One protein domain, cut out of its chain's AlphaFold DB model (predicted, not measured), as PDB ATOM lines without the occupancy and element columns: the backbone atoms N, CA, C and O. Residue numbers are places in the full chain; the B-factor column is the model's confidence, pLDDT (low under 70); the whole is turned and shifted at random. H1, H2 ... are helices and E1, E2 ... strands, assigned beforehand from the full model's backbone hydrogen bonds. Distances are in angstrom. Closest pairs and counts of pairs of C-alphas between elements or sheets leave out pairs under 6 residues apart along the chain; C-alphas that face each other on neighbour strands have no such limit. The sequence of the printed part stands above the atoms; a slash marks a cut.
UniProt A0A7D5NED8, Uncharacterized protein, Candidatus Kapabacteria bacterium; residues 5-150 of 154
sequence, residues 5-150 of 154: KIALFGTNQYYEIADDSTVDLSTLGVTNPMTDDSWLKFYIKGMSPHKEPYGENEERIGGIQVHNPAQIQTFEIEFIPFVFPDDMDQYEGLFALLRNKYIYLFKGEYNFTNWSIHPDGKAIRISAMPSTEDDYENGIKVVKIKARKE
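AT A GLANCE: This is residues 5 to 150 of the 154 residues of an uncharacterized protein of Candidatus Kapabacteria bacterium (UniProt A0A7D5NED8). You are looking at a small closed barrel of six strands, E1, E3, E4, E7, E6 and E5 round the ring, with the one helix, H1, packed on its outside and the short strand E2 added beside one end of E6. From the hairpin of E3 and E4 the link of residues 54 to 70 reaches far out as a long arm, its C-alphas 17 to 39 A from the mean of all C-alphas. The printed part has 146 residues with seven named strands and one named helix, in the order E1 E2 E3 E4 H1 E5 E6 E7; the class is mostly strand, and the neighbour strands are antiparallel. It is only just compact, close to loose, with a radius of gyration of the C-alphas of 17.2 A and spans of 58 by 43 by 33 A.

IN THESE COORDINATES: Find C-alpha 5 at (52.234, 116.261, -13.591); from there E1 runs to residue 11, 20.3 A. E2 is residues 22 to 24. E3, residues 40 to 53, spans 30.0 A and bends by 97 degrees at residue 43. E4 is residues 71 to 79, 25.3 A. Find C-alpha 88 at (69.412, 115.638, -7.977), where H1 begins; it ends at residue 98, 15.4 A on. E5 is residues 102 to 106. E6, residues 122 to 135, spans 36.0 A and bends by 70 degrees at residue 127. E7, residues 140 to 149, spans 28.9 A and ends at C-alpha 149, (49.298, 134.638, -9.273).

HOW THE PARTS SIT: Start the ring at E1, where N 8 and O 40 of E3 are 2.8 A apart. E3 pairs with E1 over residues 40 to 43 and with E4 over 44 to 53; look there at N 50 and O 74, 2.8 A. From E4 to E7, N 75 and O 147 are 2.7 A apart. E5, E6 and E7 are a meander, each strand the antiparallel neighbour of the one before: see N 105 and O 124, 2.8 A, and N 131 and O 144, 2.8 A. N 104 and O 9, 2.8 A, close the ring from E5 to E1. Outside the ring, E2 pairs with E6, N 23 and O 123 at 2.9 A. H1 is on the barrel and outside it, at a height over the sheet of 6.4 A; its closest C-alphas to E1 are those of Leu 97 and Gly 10, 5.1 A. It lies only just over E3, with 3 C-alphas falling on it, and runs slantwise to the strands, at 39 degrees to E3 on the local plane. In H1 every O i to N i+4 pair is within hydrogen-bond range.

THE WHOLE: The C-alphas farthest apart are those of Gly 62 and Asp 86, 58.4 A. The printed part has no cut. The links E2 to E3, E3 to E4 and E5 to E6 are long. The mean pLDDT of the printed part is 87.9; look for values under 70 at residues 54 to 69 and 111 to 115.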
ATOM      1  N   LYS A   5      51.101 115.610 -12.943       91.75
ATOM      2  CA  LYS A   5      52.234 116.261 -13.591       91.75
ATOM      3  C   LYS A   5      51.904 117.698 -13.951       91.75
ATOM      4  O   LYS A   5      50.891 117.944 -14.601       91.75
ATOM      5  N   ILE A   6      52.783 118.617 -13.572       94.19
ATOM      6  CA  ILE A   6      52.743 120.029 -13.971       94.19
ATOM      7  C   ILE A   6      53.952 120.360 -14.845       94.19
ATOM      8  O   ILE A   6      54.953 119.640 -14.826       94.19
ATOM      9  N   ALA A   7      53.874 121.466 -15.581       95.81
ATOM     10  CA  ALA A   7      55.010 122.016 -16.312       95.81
ATOM     11  C   ALA A   7      55.285 123.462 -15.885       95.81
ATOM     12  O   ALA A   7      54.363 124.253 -15.680       95.81
ATOM     13  N   LEU A   8      56.566 123.793 -15.751       97.06
ATOM     14  CA  LEU A   8      57.072 125.109 -15.402       97.06
ATOM     15  C   LEU A   8      57.991 125.619 -16.511       97.06
ATOM     16  O   LEU A   8      58.832 124.883 -17.027       97.06
ATOM     17  N   PHE A   9      57.865 126.902 -16.823       97.25
ATOM     18  CA  PHE A   9      58.766 127.614 -17.720       97.25
ATOM     19  C   PHE A   9      59.286 128.867 -17.030       97.25
ATOM     20  O   PHE A   9      58.503 129.688 -16.557       97.25
ATOM     21  N   GLY A  10      60.608 128.996 -16.948       96.12
ATOM     22  CA  GLY A  10      61.280 130.160 -16.382       96.12
ATOM     23  C   GLY A  10      61.979 130.959 -17.472       96.12
ATOM     24  O   GLY A  10      62.678 130.395 -18.310       96.12
ATOM     25  N   THR A  11      61.813 132.277 -17.457       96.06
ATOM     26  CA  THR A  11      62.441 133.183 -18.423       96.06
ATOM     27  C   THR A  11      62.725 134.549 -17.807       96.06
ATOM     28  O   THR A  11      62.100 134.970 -16.834       96.06
ATOM     29  N   ASN A  12      63.679 135.270 -18.391       95.38
ATOM     30  CA  ASN A  12      63.967 136.662 -18.044       95.38
ATOM     31  C   ASN A  12      63.291 137.664 -18.988       95.38
ATOM     32  O   ASN A  12      63.373 138.869 -18.752       95.38
ATOM     33  N   GLN A  13      62.628 137.179 -20.041       94.19
ATOM     34  CA  GLN A  13      61.846 137.989 -20.965       94.19
ATOM     35  C   GLN A  13      60.416 138.152 -20.447       94.19
ATOM     36  O   GLN A  13      59.764 137.174 -20.089       94.19
ATOM     37  N   TYR A  14      59.926 139.388 -20.441       91.75
ATOM     38  CA  TYR A  14      58.542 139.676 -20.090       91.75
ATOM     39  C   TYR A  14      57.604 139.286 -21.233       91.75
ATOM     40  O   TYR A  14      57.792 139.734 -22.366       91.75
ATOM     41  N   TYR A  15      56.568 138.515 -20.908       92.69
ATOM     42  CA  TYR A  15      55.398 138.327 -21.762       92.69
ATOM     43  C   TYR A  15      54.185 138.955 -21.089       92.69
ATOM     44  O   TYR A  15      53.975 138.772 -19.884       92.69
ATOM     45  N   GLU A  16      53.410 139.697 -21.873       91.19
ATOM     46  CA  GLU A  16      52.185 140.340 -21.412       91.19
ATOM     47  C   GLU A  16      51.186 139.291 -20.914       91.19
ATOM     48  O   GLU A  16      51.043 138.214 -21.497       91.19
ATOM     49  N   ILE A  17      50.534 139.601 -19.795       92.31
ATOM     50  CA  ILE A  17      49.554 138.730 -19.149       92.31
ATOM     51  C   ILE A  17      48.198 139.422 -19.115       92.31
ATOM     52  O   ILE A  17      48.122 140.639 -18.967       92.31
ATOM     53  N   ALA A  18      47.136 138.633 -19.220       90.88
ATOM     54  CA  ALA A  18      45.774 139.104 -19.031       90.88
ATOM     55  C   ALA A  18      45.469 139.383 -17.545       90.88
ATOM     56  O   ALA A  18      46.233 139.021 -16.645       90.88
ATOM     57  N   ASP A  19      44.309 139.988 -17.287       85.81
ATOM     58  CA  ASP A  19      43.834 140.356 -15.943       85.81
ATOM     59  C   ASP A  19      43.748 139.175 -14.961       85.81
ATOM     60  O   ASP A  19      43.845 139.354 -13.746       85.81
ATOM     61  N   ASP A  20      43.587 137.954 -15.475       86.94
ATOM     62  CA  ASP A  20      43.521 136.706 -14.708       86.94
ATOM     63  C   ASP A  20      44.889 136.022 -14.512       86.94
ATOM     64  O   ASP A  20      44.956 134.865 -14.067       86.94
ATOM     65  N   SER A  21      45.967 136.749 -14.826       90.75
ATOM     66  CA  SER A  21      47.366 136.311 -14.787       90.75
ATOM     67  C   SER A  21      47.751 135.307 -15.872       90.75
ATOM     68  O   SER A  21      48.827 134.706 -15.790       90.75
ATOM     69  N   THR A  22      46.895 135.081 -16.871       94.38
ATOM     70  CA  THR A  22      47.164 134.091 -17.917       94.38
ATOM     71  C   THR A  22      47.914 134.665 -19.111       94.38
ATOM     72  O   THR A  22      47.849 135.857 -19.407       94.38
ATOM     73  N   VAL A  23      48.620 133.786 -19.814       95.38
ATOM     74  CA  VAL A  23      49.274 134.052 -21.097       95.38
ATOM     75  C   VAL A  23      48.954 132.915 -22.061       95.38
ATOM     76  O   VAL A  23      48.838 131.759 -21.643       95.38
ATOM     77  N   ASP A  24      48.802 133.230 -23.344       96.12
ATOM     78  CA  ASP A  24      48.597 132.213 -24.374       96.12
ATOM     79  C   ASP A  24      49.876 131.406 -24.609       96.12
ATOM     80  O   ASP A  24      50.979 131.954 -24.674       96.12
ATOM     81  N   LEU A  25      49.733 130.092 -24.781       96.38
ATOM     82  CA  LEU A  25      50.871 129.211 -25.056       96.38
ATOM     83  C   LEU A  25      51.579 129.578 -26.370       96.38
ATOM     84  O   LEU A  25      52.804 129.505 -26.449       96.38
ATOM     85  N   SER A  26      50.831 130.065 -27.364       95.12
ATOM     86  CA  SER A  26      51.386 130.578 -28.622       95.12
ATOM     87  C   SER A  26      52.322 131.770 -28.412       95.12
ATOM     88  O   SER A  26      53.354 131.850 -29.076       95.12
ATOM     89  N   THR A  27      52.014 132.658 -27.463       95.06
ATOM     90  CA  THR A  27      52.877 133.788 -27.075       95.06
ATOM     91  C   THR A  27      54.169 133.308 -26.419       95.06
ATOM     92  O   THR A  27      55.219 133.913 -26.616       95.06
ATOM     93  N   LEU A  28      54.112 132.187 -25.695       94.81
ATOM     94  CA  LEU A  28      55.284 131.502 -25.141       94.81
ATOM     95  C   LEU A  28      56.002 130.604 -26.168       94.81
ATOM     96  O   LEU A  28      56.961 129.923 -25.814       94.81
ATOM     97  N   GLY A  29      55.555 130.590 -27.430       93.69
ATOM     98  CA  GLY A  29      56.186 129.842 -28.517       93.69
ATOM     99  C   GLY A  29      55.950 128.330 -28.487       93.69
ATOM    100  O   GLY A  29      56.674 127.602 -29.158       93.69
ATOM    101  N   VAL A  30      54.951 127.846 -27.741       95.44
ATOM    102  CA  VAL A  30      54.701 126.412 -27.535       95.44
ATOM    103  C   VAL A  30      53.248 126.045 -27.833       95.44
ATOM    104  O   VAL A  30      52.328 126.830 -27.624       95.44
ATOM    105  N   THR A  31      53.007 124.826 -28.320       92.88
ATOM    106  CA  THR A  31      51.638 124.293 -28.481       92.88
ATOM    107  C   THR A  31      51.228 123.414 -27.304       92.88
ATOM    108  O   THR A  31      50.085 123.471 -26.856       92.88
ATOM    109  N   ASN A  32      52.159 122.611 -26.780       93.88
ATOM    110  CA  ASN A  32      51.934 121.752 -25.623       93.88
ATOM    111  C   ASN A  32      53.175 121.691 -24.703       93.88
ATOM    112  O   ASN A  32      54.123 120.967 -25.014       93.88
ATOM    113  N   PRO A  33      53.148 122.374 -23.543       95.44
ATOM    114  CA  PRO A  33      54.205 122.320 -22.531       95.44
ATOM    115  C   PRO A  33      54.593 120.915 -22.064       95.44
ATOM    116  O   PRO A  33      55.720 120.693 -21.629       95.44
ATOM    117  N   MET A  34      53.681 119.943 -22.141       94.19
ATOM    118  CA  MET A  34      53.948 118.583 -21.661       94.19
ATOM    119  C   MET A  34      54.889 117.796 -22.569       94.19
ATOM    120  O   MET A  34      55.550 116.874 -22.097       94.19
ATOM    121  N   THR A  35      54.972 118.170 -23.846       94.31
ATOM    122  CA  THR A  35      55.818 117.511 -24.851       94.31
ATOM    123  C   THR A  35      57.003 118.368 -25.293       94.31
ATOM    124  O   THR A  35      57.835 117.884 -26.045       94.31
ATOM    125  N   ASP A  36      57.074 119.630 -24.865       95.50
ATOM    126  CA  ASP A  36      58.090 120.591 -25.303       95.50
ATOM    127  C   ASP A  36      59.279 120.646 -24.342       95.50
ATOM    128  O   ASP A  36      59.099 120.964 -23.169       95.50
ATOM    129  N   ASP A  37      60.492 120.363 -24.814       93.81
ATOM    130  CA  ASP A  37      61.703 120.244 -23.985       93.81
ATOM    131  C   ASP A  37      62.139 121.534 -23.275       93.81
ATOM    132  O   ASP A  37      62.858 121.459 -22.280       93.81
ATOM    133  N   SER A  38      61.678 122.708 -23.715       93.19
ATOM    134  CA  SER A  38      61.981 123.977 -23.036       93.19
ATOM    135  C   SER A  38      61.253 124.136 -21.695       93.19
ATOM    136  O   SER A  38      61.642 124.965 -20.870       93.19
ATOM    137  N   TRP A  39      60.221 123.326 -21.450       96.62
ATOM    138  CA  TRP A  39      59.477 123.296 -20.195       96.62
ATOM    139  C   TRP A  39      60.007 122.198 -19.279       96.62
ATOM    140  O   TRP A  39      60.134 121.037 -19.684       96.62
ATOM    141  N   LEU A  40      60.239 122.530 -18.008       96.38
ATOM    142  CA  LEU A  40      60.537 121.529 -16.988       96.38
ATOM    143  C   LEU A  40      59.235 120.925 -16.480       96.38
ATOM    144  O   LEU A  40      58.316 121.649 -16.101       96.38
ATOM    145  N   LYS A  41      59.146 119.594 -16.461       95.50
ATOM    146  CA  LYS A  41      57.952 118.888 -15.994       95.50
ATOM    147  C   LYS A  41      58.257 118.167 -14.700       95.50
ATOM    148  O   LYS A  41      59.254 117.460 -14.614       95.50
ATOM    149  N   PHE A  42      57.351 118.294 -13.746       94.19
ATOM    150  CA  PHE A  42      57.514 117.728 -12.417       94.19
ATOM    151  C   PHE A  42      56.280 116.943 -12.016       94.19
ATOM    152  O   PHE A  42      55.152 117.348 -12.313       94.19
ATOM    153  N   TYR A  43      56.511 115.840 -11.310       93.31
ATOM    154  CA  TYR A  43      55.449 115.134 -10.617       93.31
ATOM    155  C   TYR A  43      55.200 115.780  -9.255       93.31
ATOM    156  O   TYR A  43      56.128 116.088  -8.504       93.31
ATOM    157  N   ILE A  44      53.928 115.968  -8.937       92.75
ATOM    158  CA  ILE A  44      53.455 116.572  -7.702       92.75
ATOM    159  C   ILE A  44      52.530 115.599  -6.979       92.75
ATOM    160  O   ILE A  44      51.757 114.861  -7.595       92.75
ATOM    161  N   LYS A  45      52.594 115.625  -5.648       91.56
ATOM    162  CA  LYS A  45      51.616 114.956  -4.789       91.56
ATOM    163  C   LYS A  45      50.263 115.647  -4.846       91.56
ATOM    164  O   LYS A  45      49.248 114.986  -4.677       91.56
ATOM    165  N   GLY A  46      50.250 116.962  -5.054       89.31
ATOM    166  CA  GLY A  46      49.032 117.755  -5.121       89.31
ATOM    167  C   GLY A  46      49.302 119.249  -5.180       89.31
ATOM    168  O   GLY A  46      50.421 119.713  -4.963       89.31
ATOM    169  N   MET A  47      48.248 119.998  -5.493       89.44
ATOM    170  CA  MET A  47      48.264 121.455  -5.474       89.44
ATOM    171  C   MET A  47      46.952 122.016  -4.914       89.44
ATOM    172  O   MET A  47      45.879 121.811  -5.482       89.44
ATOM    173  N   SER A  48      47.037 122.793  -3.843       88.56
ATOM    174  CA  SER A  48      45.867 123.335  -3.147       88.56
ATOM    175  C   SER A  48      45.730 124.839  -3.389       88.56
ATOM    176  O   SER A  48      46.698 125.574  -3.180       88.56
ATOM    177  N   PRO A  49      44.562 125.342  -3.835       88.62
ATOM    178  CA  PRO A  49      44.334 126.773  -3.962       88.62
ATOM    179  C   PRO A  49      44.021 127.405  -2.600       88.62
ATOM    180  O   PRO A  49      43.172 126.924  -1.851       88.62
ATOM    181  N   HIS A  50      44.631 128.553  -2.334       88.00
ATOM    182  CA  HIS A  50      44.371 129.399  -1.177       88.00
ATOM    183  C   HIS A  50      44.065 130.832  -1.628       88.00
ATOM    184  O   HIS A  50      44.346 131.237  -2.760       88.00
ATOM    185  N   LYS A  51      43.442 131.607  -0.739       83.94
ATOM    186  CA  LYS A  51      43.254 133.047  -0.918       83.94
ATOM    187  C   LYS A  51      43.972 133.763   0.207       83.94
ATOM    188  O   LYS A  51      43.746 133.455   1.373       83.94
ATOM    189  N   GLU A  52      44.803 134.722  -0.155       81.94
ATOM    190  CA  GLU A  52      45.557 135.530   0.795       81.94
ATOM    191  C   GLU A  52      45.173 136.997   0.669       81.94
ATOM    192  O   GLU A  52      44.915 137.452  -0.448       81.94
ATOM    193  N   PRO A  53      45.154 137.756   1.778       73.12
ATOM    194  CA  PRO A  53      45.066 139.207   1.717       73.12
ATOM    195  C   PRO A  53      46.165 139.772   0.811       73.12
ATOM    196  O   PRO A  53      47.320 139.342   0.857       73.12
ATOM    197  N   TYR A  54      45.791 140.713  -0.046       68.06
ATOM    198  CA  TYR A  54      46.692 141.340  -1.000       68.06
ATOM    199  C   TYR A  54      47.105 142.726  -0.513       68.06
ATOM    200  O   TYR A  54      46.323 143.665  -0.617       68.06
ATOM    201  N   GLY A  55      48.348 142.862  -0.053       65.06
ATOM    202  CA  GLY A  55      48.888 144.105   0.507       65.06
ATOM    203  C   GLY A  55      48.891 144.104   2.035       65.06
ATOM    204  O   GLY A  55      48.325 143.214   2.670       65.06
ATOM    205  N   GLU A  56      49.563 145.089   2.620       59.25
ATOM    206  CA  GLU A  56      49.527 145.323   4.063       59.25
ATOM    207  C   GLU A  56      48.226 146.048   4.436       59.25
ATOM    208  O   GLU A  56      47.608 146.714   3.601       59.25
ATOM    209  N   ASN A  57      47.770 145.896   5.681       60.06
ATOM    210  CA  ASN A  57      46.677 146.725   6.180       60.06
ATOM    211  C   ASN A  57      47.173 148.175   6.211       60.06
ATOM    212  O   ASN A  57      48.162 148.465   6.881       60.06
ATOM    213  N   GLU A  58      46.505 149.078   5.495       57.47
ATOM    214  CA  GLU A  58      46.841 150.497   5.570       57.47
ATOM    215  C   GLU A  58      46.515 151.015   6.975       57.47
ATOM    216  O   GLU A  58      45.354 151.049   7.399       57.47
ATOM    217  N   GLU A  59      47.550 151.427   7.702       51.00
ATOM    218  CA  GLU A  59      47.399 152.147   8.957       51.00
ATOM    219  C   GLU A  59      47.241 153.642   8.644       51.00
ATOM    220  O   GLU A  59      48.146 154.291   8.117       51.00
ATOM    221  N   ARG A  60      46.061 154.211   8.923       57.28
ATOM    222  CA  ARG A  60      45.855 155.665   8.822       57.28
ATOM    223  C   ARG A  60      46.286 156.365  10.110       57.28
ATOM    224  O   ARG A  60      46.159 155.817  11.205       57.28
ATOM    225  N   ILE A  61      46.704 157.630   9.982       53.75
ATOM    226  CA  ILE A  61      46.946 158.535  11.117       53.75
ATOM    227  C   ILE A  61      45.661 158.588  11.965       53.75
ATOM    228  O   ILE A  61      44.644 159.113  11.516       53.75
ATOM    229  N   GLY A  62      45.699 157.991  13.161       67.56
ATOM    230  CA  GLY A  62      44.535 157.808  14.039       67.56
ATOM    231  C   GLY A  62      44.272 156.367  14.500       67.56
ATOM    232  O   GLY A  62      43.333 156.159  15.261       67.56
ATOM    233  N   GLY A  63      45.071 155.378  14.073       66.06
ATOM    234  CA  GLY A  63      45.015 153.999  14.595       66.06
ATOM    235  C   GLY A  63      43.854 153.148  14.066       66.06
ATOM    236  O   GLY A  63      43.607 152.053  14.568       66.06
ATOM    237  N   ILE A  64      43.129 153.630  13.052       63.75
ATOM    238  CA  ILE A  64      42.091 152.852  12.370       63.75
ATOM    239  C   ILE A  64      42.767 152.005  11.289       63.75
ATOM    240  O   ILE A  64      43.256 152.542  10.294       63.75
ATOM    241  N   GLN A  65      42.763 150.685  11.481       62.06
ATOM    242  CA  GLN A  65      43.141 149.723  10.447       62.06
ATOM    243  C   GLN A  65      41.973 149.551   9.474       62.06
ATOM    244  O   GLN A  65      40.886 149.116   9.861       62.06
ATOM    245  N   VAL A  66      42.181 149.904   8.206       60.62
ATOM    246  CA  VAL A  66      41.186 149.654   7.159       60.62
ATOM    247  C   VAL A  66      41.344 148.210   6.696       60.62
ATOM    248  O   VAL A  66      42.415 147.811   6.245       60.62
ATOM    249  N   HIS A  67      40.276 147.417   6.808       62.94
ATOM    250  CA  HIS A  67      40.276 146.053   6.286       62.94
ATOM    251  C   HIS A  67      40.513 146.093   4.774       62.94
ATOM    252  O   HIS A  67      39.721 146.686   4.041       62.94
ATOM    253  N   ASN A  68      41.551 145.413   4.296       64.94
ATOM    254  CA  ASN A  68      41.812 145.281   2.871       64.94
ATOM    255  C   ASN A  68      40.987 144.116   2.285       64.94
ATOM    256  O   ASN A  68      41.233 142.959   2.628       64.94
ATOM    257  N   PRO A  69      39.963 144.375   1.447       66.31
ATOM    258  CA  PRO A  69      39.133 143.316   0.879       66.31
ATOM    259  C   PRO A  69      39.818 142.596  -0.289       66.31
ATOM    260  O   PRO A  69      39.312 141.573  -0.754       66.31
ATOM    261  N   ALA A  70      40.934 143.124  -0.803       74.94
ATOM    262  CA  ALA A  70      41.617 142.530  -1.934       74.94
ATOM    263  C   ALA A  70      42.241 141.200  -1.510       74.94
ATOM    264  O   ALA A  70      43.071 141.137  -0.605       74.94
ATOM    265  N   GLN A  71      41.844 140.131  -2.191       79.81
ATOM    266  CA  GLN A  71      42.442 138.814  -2.038       79.81
ATOM    267  C   GLN A  71      43.180 138.439  -3.315       79.81
ATOM    268  O   GLN A  71      42.737 138.762  -4.420       79.81
ATOM    269  N   ILE A  72      44.290 137.728  -3.164       83.19
ATOM    270  CA  ILE A  72      45.026 137.123  -4.264       83.19
ATOM    271  C   ILE A  72      45.008 135.610  -4.131       83.19
ATOM    272  O   ILE A  72      45.055 135.065  -3.028       83.19
ATOM    273  N   GLN A  73      44.915 134.931  -5.267       87.38
ATOM    274  CA  GLN A  73      44.976 133.482  -5.296       87.38
ATOM    275  C   GLN A  73      46.433 133.024  -5.199       87.38
ATOM    276  O   GLN A  73      47.288 133.445  -5.985       87.38
ATOM    277  N   THR A  74      46.688 132.143  -4.242       91.12
ATOM    278  CA  THR A  74      47.935 131.397  -4.102       91.12
ATOM    279  C   THR A  74      47.666 129.909  -4.303       91.12
ATOM    280  O   THR A  74      46.535 129.439  -4.175       91.12
ATOM    281  N   PHE A  75      48.698 129.167  -4.666       91.88
ATOM    282  CA  PHE A  75      48.684 127.723  -4.793       91.88
ATOM    283  C   PHE A  75      49.820 127.170  -3.950       91.88
ATOM    284  O   PHE A  75      50.954 127.631  -4.072       91.88
ATOM    285  N   GLU A  76      49.529 126.193  -3.107       93.75
ATOM    286  CA  GLU A  76      50.560 125.397  -2.454       93.75
ATOM    287  C   GLU A  76      50.757 124.126  -3.273       93.75
ATOM    288  O   GLU A  76      49.819 123.349  -3.427       93.75
ATOM    289  N   ILE A  77      51.944 123.956  -3.849       94.00
ATOM    290  CA  ILE A  77      52.317 122.822  -4.694       94.00
ATOM    291  C   ILE A  77      53.285 121.952  -3.899       94.00
ATOM    292  O   ILE A  77      54.374 122.413  -3.551       94.00
ATOM    293  N   GLU A  78      52.918 120.701  -3.636       94.81
ATOM    294  CA  GLU A  78      53.802 119.726  -2.994       94.81
ATOM    295  C   GLU A  78      54.355 118.762  -4.044       94.81
ATOM    296  O   GLU A  78      53.600 118.053  -4.716       94.81
ATOM    297  N   PHE A  79      55.679 118.731  -4.190       94.31
ATOM    298  CA  PHE A  79      56.358 117.861  -5.148       94.31
ATOM    299  C   PHE A  79      56.438 116.428  -4.616       94.31
ATOM    300  O   PHE A  79      56.411 116.188  -3.403       94.31
ATOM    301  N   ILE A  80      56.540 115.451  -5.523       93.69
ATOM    302  CA  ILE A  80      57.008 114.121  -5.117       93.69
ATOM    303  C   ILE A  80      58.431 114.273  -4.549       93.69
ATOM    304  O   ILE A  80      59.188 115.091  -5.073       93.69
ATOM    305  N   PRO A  81      58.795 113.551  -3.470       94.25
ATOM    306  CA  PRO A  81      60.124 113.676  -2.887       94.25
ATOM    307  C   PRO A  81      61.202 113.328  -3.912       94.25
ATOM    308  O   PRO A  81      61.092 112.312  -4.596       94.25
ATOM    309  N   PHE A  82      62.234 114.161  -3.987       94.06
ATOM    310  CA  PHE A  82      63.404 113.919  -4.821       94.06
ATOM    311  C   PHE A  82      64.317 112.936  -4.092       94.06
ATOM    312  O   PHE A  82      64.699 113.198  -2.948       94.06
ATOM    313  N   VAL A  83      64.654 111.815  -4.726       94.25
ATOM    314  CA  VAL A  83      65.514 110.778  -4.150       94.25
ATOM    315  C   VAL A  83      66.973 111.064  -4.482       94.25
ATOM    316  O   VAL A  83      67.345 111.234  -5.641       94.25
ATOM    317  N   PHE A  84      67.828 111.109  -3.464       90.12
ATOM    318  CA  PHE A  84      69.265 111.246  -3.656       90.12
ATOM    319  C   PHE A  84      69.906 109.886  -3.994       90.12
ATOM    320  O   PHE A  84      69.623 108.902  -3.308       90.12
ATOM    321  N   PRO A  85      70.834 109.811  -4.970       91.38
ATOM    322  CA  PRO A  85      71.312 110.894  -5.839       91.38
ATOM    323  C   PRO A  85      70.514 111.048  -7.144       91.38
ATOM    324  O   PRO A  85      70.729 112.021  -7.862       91.38
ATOM    325  N   ASP A  86      69.629 110.101  -7.453       92.94
ATOM    326  CA  ASP A  86      69.044 109.907  -8.784       92.94
ATOM    327  C   ASP A  86      68.249 111.121  -9.304       92.94
ATOM    328  O   ASP A  86      68.306 111.434 -10.492       92.94
ATOM    329  N   ASP A  87      67.562 111.852  -8.423       94.25
ATOM    330  CA  ASP A  87      66.718 112.994  -8.790       94.25
ATOM    331  C   ASP A  87      67.401 114.360  -8.588       94.25
ATOM    332  O   ASP A  87      66.761 115.409  -8.729       94.25
ATOM    333  N   MET A  88      68.701 114.386  -8.268       93.00
ATOM    334  CA  MET A  88      69.412 115.638  -7.977       93.00
ATOM    335  C   MET A  88      69.441 116.604  -9.164       93.00
ATOM    336  O   MET A  88      69.308 117.809  -8.960       93.00
ATOM    337  N   ASP A  89      69.526 116.102 -10.397       94.50
ATOM    338  CA  ASP A  89      69.480 116.948 -11.595       94.50
ATOM    339  C   ASP A  89      68.120 117.647 -11.749       94.50
ATOM    340  O   ASP A  89      68.048 118.814 -12.138       94.50
ATOM    341  N   GLN A  90      67.024 116.962 -11.401       93.81
ATOM    342  CA  GLN A  90      65.682 117.550 -11.430       93.81
ATOM    343  C   GLN A  90      65.510 118.584 -10.317       93.81
ATOM    344  O   GLN A  90      64.936 119.650 -10.551       93.81
ATOM    345  N   TYR A  91      66.024 118.284  -9.121       95.06
ATOM    346  CA  TYR A  91      66.029 119.207  -7.990       95.06
ATOM    347  C   TYR A  91      66.790 120.498  -8.335       95.06
ATOM    348  O   TYR A  91      66.237 121.594  -8.229       95.06
ATOM    349  N   GLU A  92      68.024 120.389  -8.829       95.69
ATOM    350  CA  GLU A  92      68.822 121.552  -9.234       95.69
ATOM    351  C   GLU A  92      68.177 122.300 -10.409       95.69
ATOM    352  O   GLU A  92      68.132 123.533 -10.411       95.69
ATOM    353  N   GLY A  93      67.597 121.577 -11.372       95.81
ATOM    354  CA  GLY A  93      66.836 122.154 -12.479       95.81
ATOM    355  C   GLY A  93      65.649 122.999 -12.008       95.81
ATOM    356  O   GLY A  93      65.446 124.107 -12.511       95.81
ATOM    357  N   LEU A  94      64.904 122.531 -11.000       96.25
ATOM    358  CA  LEU A  94      63.822 123.296 -10.380       96.25
ATOM    359  C   LEU A  94      64.353 124.604  -9.789       96.25
ATOM    360  O   LEU A  94      63.873 125.678 -10.143       96.25
ATOM    361  N   PHE A  95      65.370 124.544  -8.929       96.00
ATOM    362  CA  PHE A  95      65.912 125.746  -8.291       96.00
ATOM    363  C   PHE A  95      66.579 126.702  -9.281       96.00
ATOM    364  O   PHE A  95      66.497 127.917  -9.095       96.00
ATOM    365  N   ALA A  96      67.189 126.195 -10.352       96.06
ATOM    366  CA  ALA A  96      67.689 127.017 -11.446       96.06
ATOM    367  C   ALA A  96      66.543 127.737 -12.174       96.06
ATOM    368  O   ALA A  96      66.637 128.941 -12.419       96.06
ATOM    369  N   LEU A  97      65.434 127.041 -12.455       96.38
ATOM    370  CA  LEU A  97      64.244 127.639 -13.058       96.38
ATOM    371  C   LEU A  97      63.661 128.745 -12.175       96.38
ATOM    372  O   LEU A  97      63.355 129.823 -12.685       96.38
ATOM    373  N   LEU A  98      63.561 128.509 -10.864       95.12
ATOM    374  CA  LEU A  98      62.997 129.458  -9.897       95.12
ATOM    375  C   LEU A  98      63.826 130.744  -9.721       95.12
ATOM    376  O   LEU A  98      63.330 131.708  -9.147       95.12
ATOM    377  N   ARG A  99      65.069 130.791 -10.223       93.94
ATOM    378  CA  ARG A  99      65.894 132.014 -10.245       93.94
ATOM    379  C   ARG A  99      65.523 132.975 -11.378       93.94
ATOM    380  O   ARG A  99      65.998 134.110 -11.380       93.94
ATOM    381  N   ASN A 100      64.731 132.536 -12.355       95.62
ATOM    382  CA  ASN A 100      64.294 133.397 -13.450       95.62
ATOM    383  C   ASN A 100      63.296 134.454 -12.967       95.62
ATOM    384  O   ASN A 100      62.522 134.217 -12.042       95.62
ATOM    385  N   LYS A 101      63.288 135.618 -13.630       93.12
ATOM    386  CA  LYS A 101      62.402 136.736 -13.262       93.12
ATOM    387  C   LYS A 101      60.918 136.422 -13.443       93.12
ATOM    388  O   LYS A 101      60.105 136.916 -12.670       93.12
ATOM    389  N   TYR A 102      60.573 135.654 -14.471       95.62
ATOM    390  CA  TYR A 102      59.198 135.318 -14.814       95.62
ATOM    391  C   TYR A 102      59.045 133.806 -14.876       95.62
ATOM    392  O   TYR A 102      59.824 133.126 -15.548       95.62
ATOM    393  N   ILE A 103      58.036 133.289 -14.176       97.00
ATOM    394  CA  ILE A 103      57.741 131.860 -14.102       97.00
ATOM    395  C   ILE A 103      56.302 131.639 -14.553       97.00
ATOM    396  O   ILE A 103      55.382 132.324 -14.103       97.00
ATOM    397  N   TYR A 104      56.114 130.659 -15.429       96.50
ATOM    398  CA  TYR A 104      54.825 130.265 -15.971       96.50
ATOM    399  C   TYR A 104      54.521 128.825 -15.575       96.50
ATOM    400  O   TYR A 104      55.353 127.938 -15.747       96.50
ATOM    401  N   LEU A 105      53.324 128.605 -15.040       95.62
ATOM    402  CA  LEU A 105      52.816 127.313 -14.603       95.62
ATOM    403  C   LEU A 105      51.742 126.813 -15.568       95.62
ATOM    404  O   LEU A 105      50.805 127.535 -15.912       95.62
ATOM    405  N   PHE A 106      51.863 125.549 -15.953       94.75
ATOM    406  CA  PHE A 106      50.890 124.823 -16.750       94.75
ATOM    407  C   PHE A 106      50.418 123.570 -16.004       94.75
ATOM    408  O   PHE A 106      51.230 122.814 -15.465       94.75
ATOM    409  N   LYS A 107      49.098 123.339 -15.984       87.69
ATOM    410  CA  LYS A 107      48.458 122.271 -15.192       87.69
ATOM    411  C   LYS A 107      48.842 120.849 -15.605       87.69
ATOM    412  O   LYS A 107      48.757 119.955 -14.776       87.69
ATOM    413  N   GLY A 108      49.248 120.634 -16.859       85.62
ATOM    414  CA  GLY A 108      49.587 119.308 -17.376       85.62
ATOM    415  C   GLY A 108      48.445 118.306 -17.210       85.62
ATOM    416  O   GLY A 108      47.385 118.466 -17.811       85.62
ATOM    417  N   GLU A 109      48.668 117.294 -16.375       83.50
ATOM    418  CA  GLU A 109      47.712 116.221 -16.055       83.50
ATOM    419  C   GLU A 109      46.892 116.511 -14.784       83.50
ATOM    420  O   GLU A 109      45.967 115.774 -14.443       83.50
ATOM    421  N   TYR A 110      47.204 117.599 -14.077       73.31
ATOM    422  CA  TYR A 110      46.488 118.032 -12.885       73.31
ATOM    423  C   TYR A 110      45.200 118.782 -13.258       73.31
ATOM    424  O   TYR A 110      45.164 120.013 -13.310       73.31
ATOM    425  N   ASN A 111      44.134 118.042 -13.565       65.50
ATOM    426  CA  ASN A 111      42.836 118.616 -13.920       65.50
ATOM    427  C   ASN A 111      41.700 117.958 -13.129       65.50
ATOM    428  O   ASN A 111      41.524 116.742 -13.184       65.50
ATOM    429  N   PHE A 112      40.895 118.766 -12.438       65.75
ATOM    430  CA  PHE A 112      39.644 118.318 -11.829       65.75
ATOM    431  C   PHE A 112      38.474 118.867 -12.640       65.75
ATOM    432  O   PHE A 112      38.475 120.033 -13.022       65.75
ATOM    433  N   THR A 113      37.425 118.066 -12.839       61.22
ATOM    434  CA  THR A 113      36.251 118.424 -13.660       61.22
ATOM    435  C   THR A 113      35.615 119.773 -13.289       61.22
ATOM    436  O   THR A 113      35.049 120.437 -14.150       61.22
ATOM    437  N   ASN A 114      35.751 120.209 -12.030       64.56
ATOM    438  CA  ASN A 114      35.183 121.461 -11.514       64.56
ATOM    439  C   ASN A 114      36.237 122.518 -11.143       64.56
ATOM    440  O   ASN A 114      35.891 123.544 -10.558       64.56
ATOM    441  N   TRP A 115      37.520 122.275 -11.425       65.81
ATOM    442  CA  TRP A 115      38.584 123.207 -11.074       65.81
ATOM    443  C   TRP A 115      39.738 123.160 -12.077       65.81
ATOM    444  O   TRP A 115      40.468 122.175 -12.175       65.81
ATOM    445  N   SER A 116      39.917 124.278 -12.784       75.31
ATOM    446  CA  SER A 116      41.049 124.524 -13.677       75.31
ATOM    447  C   SER A 116      41.778 125.786 -13.228       75.31
ATOM    448  O   SER A 116      41.154 126.824 -13.005       75.31
ATOM    449  N   ILE A 117      43.104 125.714 -13.097       85.19
ATOM    450  CA  ILE A 117      43.926 126.859 -12.665       85.19
ATOM    451  C   ILE A 117      44.010 127.980 -13.717       85.19
ATOM    452  O   ILE A 117      44.179 129.150 -13.361       85.19
ATOM    453  N   HIS A 118      43.878 127.610 -14.990       88.38
ATOM    454  CA  HIS A 118      43.827 128.465 -16.172       88.38
ATOM    455  C   HIS A 118      42.960 127.777 -17.249       88.38
ATOM    456  O   HIS A 118      42.783 126.555 -17.189       88.38
ATOM    457  N   PRO A 119      42.408 128.506 -18.232       88.62
ATOM    458  CA  PRO A 119      41.736 127.903 -19.387       88.62
ATOM    459  C   PRO A 119      42.694 127.066 -20.251       88.62
ATOM    460  O   PRO A 119      43.916 127.178 -20.129       88.62
ATOM    461  N   ASP A 120      42.156 126.235 -21.138       88.19
ATOM    462  CA  ASP A 120      42.982 125.471 -22.080       88.19
ATOM    463  C   ASP A 120      43.698 126.403 -23.074       88.19
ATOM    464  O   ASP A 120      43.225 127.499 -23.376       88.19
ATOM    465  N   GLY A 121      44.875 125.990 -23.556       90.94
ATOM    466  CA  GLY A 121      45.703 126.813 -24.449       90.94
ATOM    467  C   GLY A 121      46.452 127.962 -23.761       90.94
ATOM    468  O   GLY A 121      47.120 128.743 -24.438       90.94
ATOM    469  N   LYS A 122      46.371 128.058 -22.428       94.88
ATOM    470  CA  LYS A 122      47.016 129.103 -21.623       94.88
ATOM    471  C   LYS A 122      47.950 128.516 -20.569       94.88
ATOM    472  O   LYS A 122      47.830 127.350 -20.208       94.88
ATOM    473  N   ALA A 123      48.852 129.345 -20.061       95.00
ATOM    474  CA  ALA A 123      49.611 129.124 -18.834       95.00
ATOM    475  C   ALA A 123      49.382 130.302 -17.884       95.00
ATOM    476  O   ALA A 123      48.869 131.345 -18.293       95.00
ATOM    477  N   ILE A 124      49.757 130.151 -16.617       94.88
ATOM    478  CA  ILE A 124      49.605 131.209 -15.621       94.88
ATOM    479  C   ILE A 124      50.945 131.722 -15.118       94.88
ATOM    480  O   ILE A 124      51.801 130.934 -14.727       94.88
ATOM    481  N   ARG A 125      51.120 133.043 -15.089       95.12
ATOM    482  CA  ARG A 125      52.313 133.660 -14.512       95.12
ATOM    483  C   ARG A 125      52.221 133.689 -12.991       95.12
ATOM    484  O   ARG A 125      51.217 134.134 -12.424       95.12
ATOM    485  N   ILE A 126      53.285 133.229 -12.343       95.00
ATOM    486  CA  ILE A 126      53.361 133.093 -10.892       95.00
ATOM    487  C   ILE A 126      54.662 133.664 -10.326       95.00
ATOM    488  O   ILE A 126      55.718 133.555 -10.943       95.00
ATOM    489  N   SER A 127      54.589 134.184  -9.103       93.69
ATOM    490  CA  SER A 127      55.745 134.293  -8.212       93.69
ATOM    491  C   SER A 127      55.830 133.010  -7.394       93.69
ATOM    492  O   SER A 127      54.834 132.606  -6.795       93.69
ATOM    493  N   ALA A 128      56.994 132.376  -7.329       93.75
ATOM    494  CA  ALA A 128      57.175 131.114  -6.619       93.75
ATOM    495  C   ALA A 128      58.115 131.284  -5.420       93.75
ATOM    496  O   ALA A 128      59.210 131.822  -5.550       93.75
ATOM    497  N   MET A 129      57.690 130.801  -4.255       94.00
ATOM    498  CA  MET A 129      58.488 130.775  -3.029       94.00
ATOM    499  C   MET A 129      58.679 129.315  -2.597       94.00
ATOM    500  O   MET A 129      57.725 128.717  -2.088       94.00
ATOM    501  N   PRO A 130      59.858 128.714  -2.843       94.94
ATOM    502  CA  PRO A 130      60.126 127.336  -2.458       94.94
ATOM    503  C   PRO A 130      60.492 127.214  -0.973       94.94
ATOM    504  O   PRO A 130      61.171 128.074  -0.412       94.94
ATOM    505  N   SER A 131      60.115 126.098  -0.359       95.88
ATOM    506  CA  SER A 131      60.658 125.592   0.901       95.88
ATOM    507  C   SER A 131      61.109 124.145   0.710       95.88
ATOM    508  O   SER A 131      60.505 123.394  -0.057       95.88
ATOM    509  N   THR A 132      62.207 123.771   1.367       94.75
ATOM    510  CA  THR A 132      62.779 122.418   1.297       94.75
ATOM    511  C   THR A 132      62.904 121.851   2.697       94.75
ATOM    512  O   THR A 132      63.361 122.545   3.604       94.75
ATOM    513  N   GLU A 133      62.500 120.599   2.848       94.38
ATOM    514  CA  GLU A 133      62.701 119.787   4.039       94.38
ATOM    515  C   GLU A 133      63.601 118.603   3.670       94.38
ATOM    516  O   GLU A 133      63.332 117.886   2.701       94.38
ATOM    517  N   ASP A 134      64.694 118.444   4.414       92.81
ATOM    518  CA  ASP A 134      65.688 117.398   4.188       92.81
ATOM    519  C   ASP A 134      65.436 116.214   5.124       92.81
ATOM    520  O   ASP A 134      65.456 116.371   6.346       92.81
ATOM    521  N   ASP A 135      65.284 115.022   4.553       92.19
ATOM    522  CA  ASP A 135      65.269 113.761   5.290       92.19
ATOM    523  C   ASP A 135      66.535 112.970   4.943       92.19
ATOM    524  O   ASP A 135      66.623 112.262   3.936       92.19
ATOM    525  N   TYR A 136      67.553 113.141   5.787       88.69
ATOM    526  CA  TYR A 136      68.858 112.503   5.625       88.69
ATOM    527  C   TYR A 136      68.829 110.994   5.884       88.69
ATOM    528  O   TYR A 136      69.694 110.287   5.372       88.69
ATOM    529  N   GLU A 137      67.867 110.498   6.668       88.81
ATOM    530  CA  GLU A 137      67.766 109.072   6.995       88.81
ATOM    531  C   GLU A 137      67.253 108.277   5.795       88.81
ATOM    532  O   GLU A 137      67.786 107.213   5.480       88.81
ATOM    533  N   ASN A 138      66.261 108.828   5.092       89.00
ATOM    534  CA  ASN A 138      65.679 108.209   3.902       89.00
ATOM    535  C   ASN A 138      66.327 108.685   2.592       89.00
ATOM    536  O   ASN A 138      66.005 108.160   1.528       89.00
ATOM    537  N   GLY A 139      67.240 109.660   2.655       90.81
ATOM    538  CA  GLY A 139      67.939 110.193   1.486       90.81
ATOM    539  C   GLY A 139      67.007 110.922   0.519       90.81
ATOM    540  O   GLY A 139      67.186 110.819  -0.694       90.81
ATOM    541  N   ILE A 140      66.002 111.634   1.034       94.31
ATOM    542  CA  ILE A 140      65.012 112.342   0.215       94.31
ATOM    543  C   ILE A 140      64.943 113.830   0.556       94.31
ATOM    544  O   ILE A 140      65.190 114.252   1.686       94.31
ATOM    545  N   LYS A 141      64.562 114.633  -0.439       93.38
ATOM    546  CA  LYS A 141      64.254 116.057  -0.280       93.38
ATOM    547  C   LYS A 141      62.797 116.308  -0.628       93.38
ATOM    548  O   LYS A 141      62.353 115.993  -1.733       93.38
ATOM    549  N   VAL A 142      62.050 116.899   0.298       93.69
ATOM    550  CA  VAL A 142      60.652 117.278   0.080       93.69
ATOM    551  C   VAL A 142      60.596 118.769  -0.216       93.69
ATOM    552  O   VAL A 142      60.979 119.591   0.613       93.69
ATOM    553  N   VAL A 143      60.112 119.125  -1.406       96.00
ATOM    554  CA  VAL A 143      59.981 120.523  -1.834       96.00
ATOM    555  C   VAL A 143      58.511 120.919  -1.866       96.00
ATOM    556  O   VAL A 143      57.668 120.208  -2.420       96.00
ATOM    557  N   LYS A 144      58.213 122.093  -1.310       96.62
ATOM    558  CA  LYS A 144      56.917 122.761  -1.445       96.62
ATOM    559  C   LYS A 144      57.117 124.117  -2.097       96.62
ATOM    560  O   LYS A 144      58.062 124.829  -1.774       96.62
ATOM    561  N   ILE A 145      56.231 124.493  -3.010       95.88
ATOM    562  CA  ILE A 145      56.231 125.823  -3.620       95.88
ATOM    563  C   ILE A 145      54.925 126.515  -3.301       95.88
ATOM    564  O   ILE A 145      53.846 126.046  -3.661       95.88
ATOM    565  N   LYS A 146      55.040 127.697  -2.705       95.25
ATOM    566  CA  LYS A 146      53.948 128.653  -2.645       95.25
ATOM    567  C   LYS A 146      53.983 129.523  -3.901       95.25
ATOM    568  O   LYS A 146      54.847 130.386  -4.041       95.25
ATOM    569  N   ALA A 147      53.061 129.276  -4.824       93.75
ATOM    570  CA  ALA A 147      52.923 129.984  -6.090       93.75
ATOM    571  C   ALA A 147      51.804 131.032  -6.009       93.75
ATOM    572  O   ALA A 147      50.636 130.703  -5.833       93.75
ATOM    573  N   ARG A 148      52.136 132.313  -6.148       92.38
ATOM    574  CA  ARG A 148      51.182 133.429  -6.144       92.38
ATOM    575  C   ARG A 148      50.920 133.889  -7.573       92.38
ATOM    576  O   ARG A 148      51.877 134.155  -8.289       92.38
ATOM    577  N   LYS A 149      49.652 134.025  -7.979       91.31
ATOM    578  CA  LYS A 149      49.298 134.638  -9.273       91.31
ATOM    579  C   LYS A 149      49.857 136.063  -9.360       91.31
ATOM    580  O   LYS A 149      49.707 136.817  -8.404       91.31
ATOM    581  N   GLU A 150      50.463 136.451 -10.479       87.00
ATOM    582  CA  GLU A 150      50.946 137.831 -10.664       87.00
ATOM    583  C   GLU A 150      49.921 138.705 -11.385       87.00
ATOM    584  O   GLU A 150      49.270 138.255 -12.323       87.00
TER     585      GLU A 150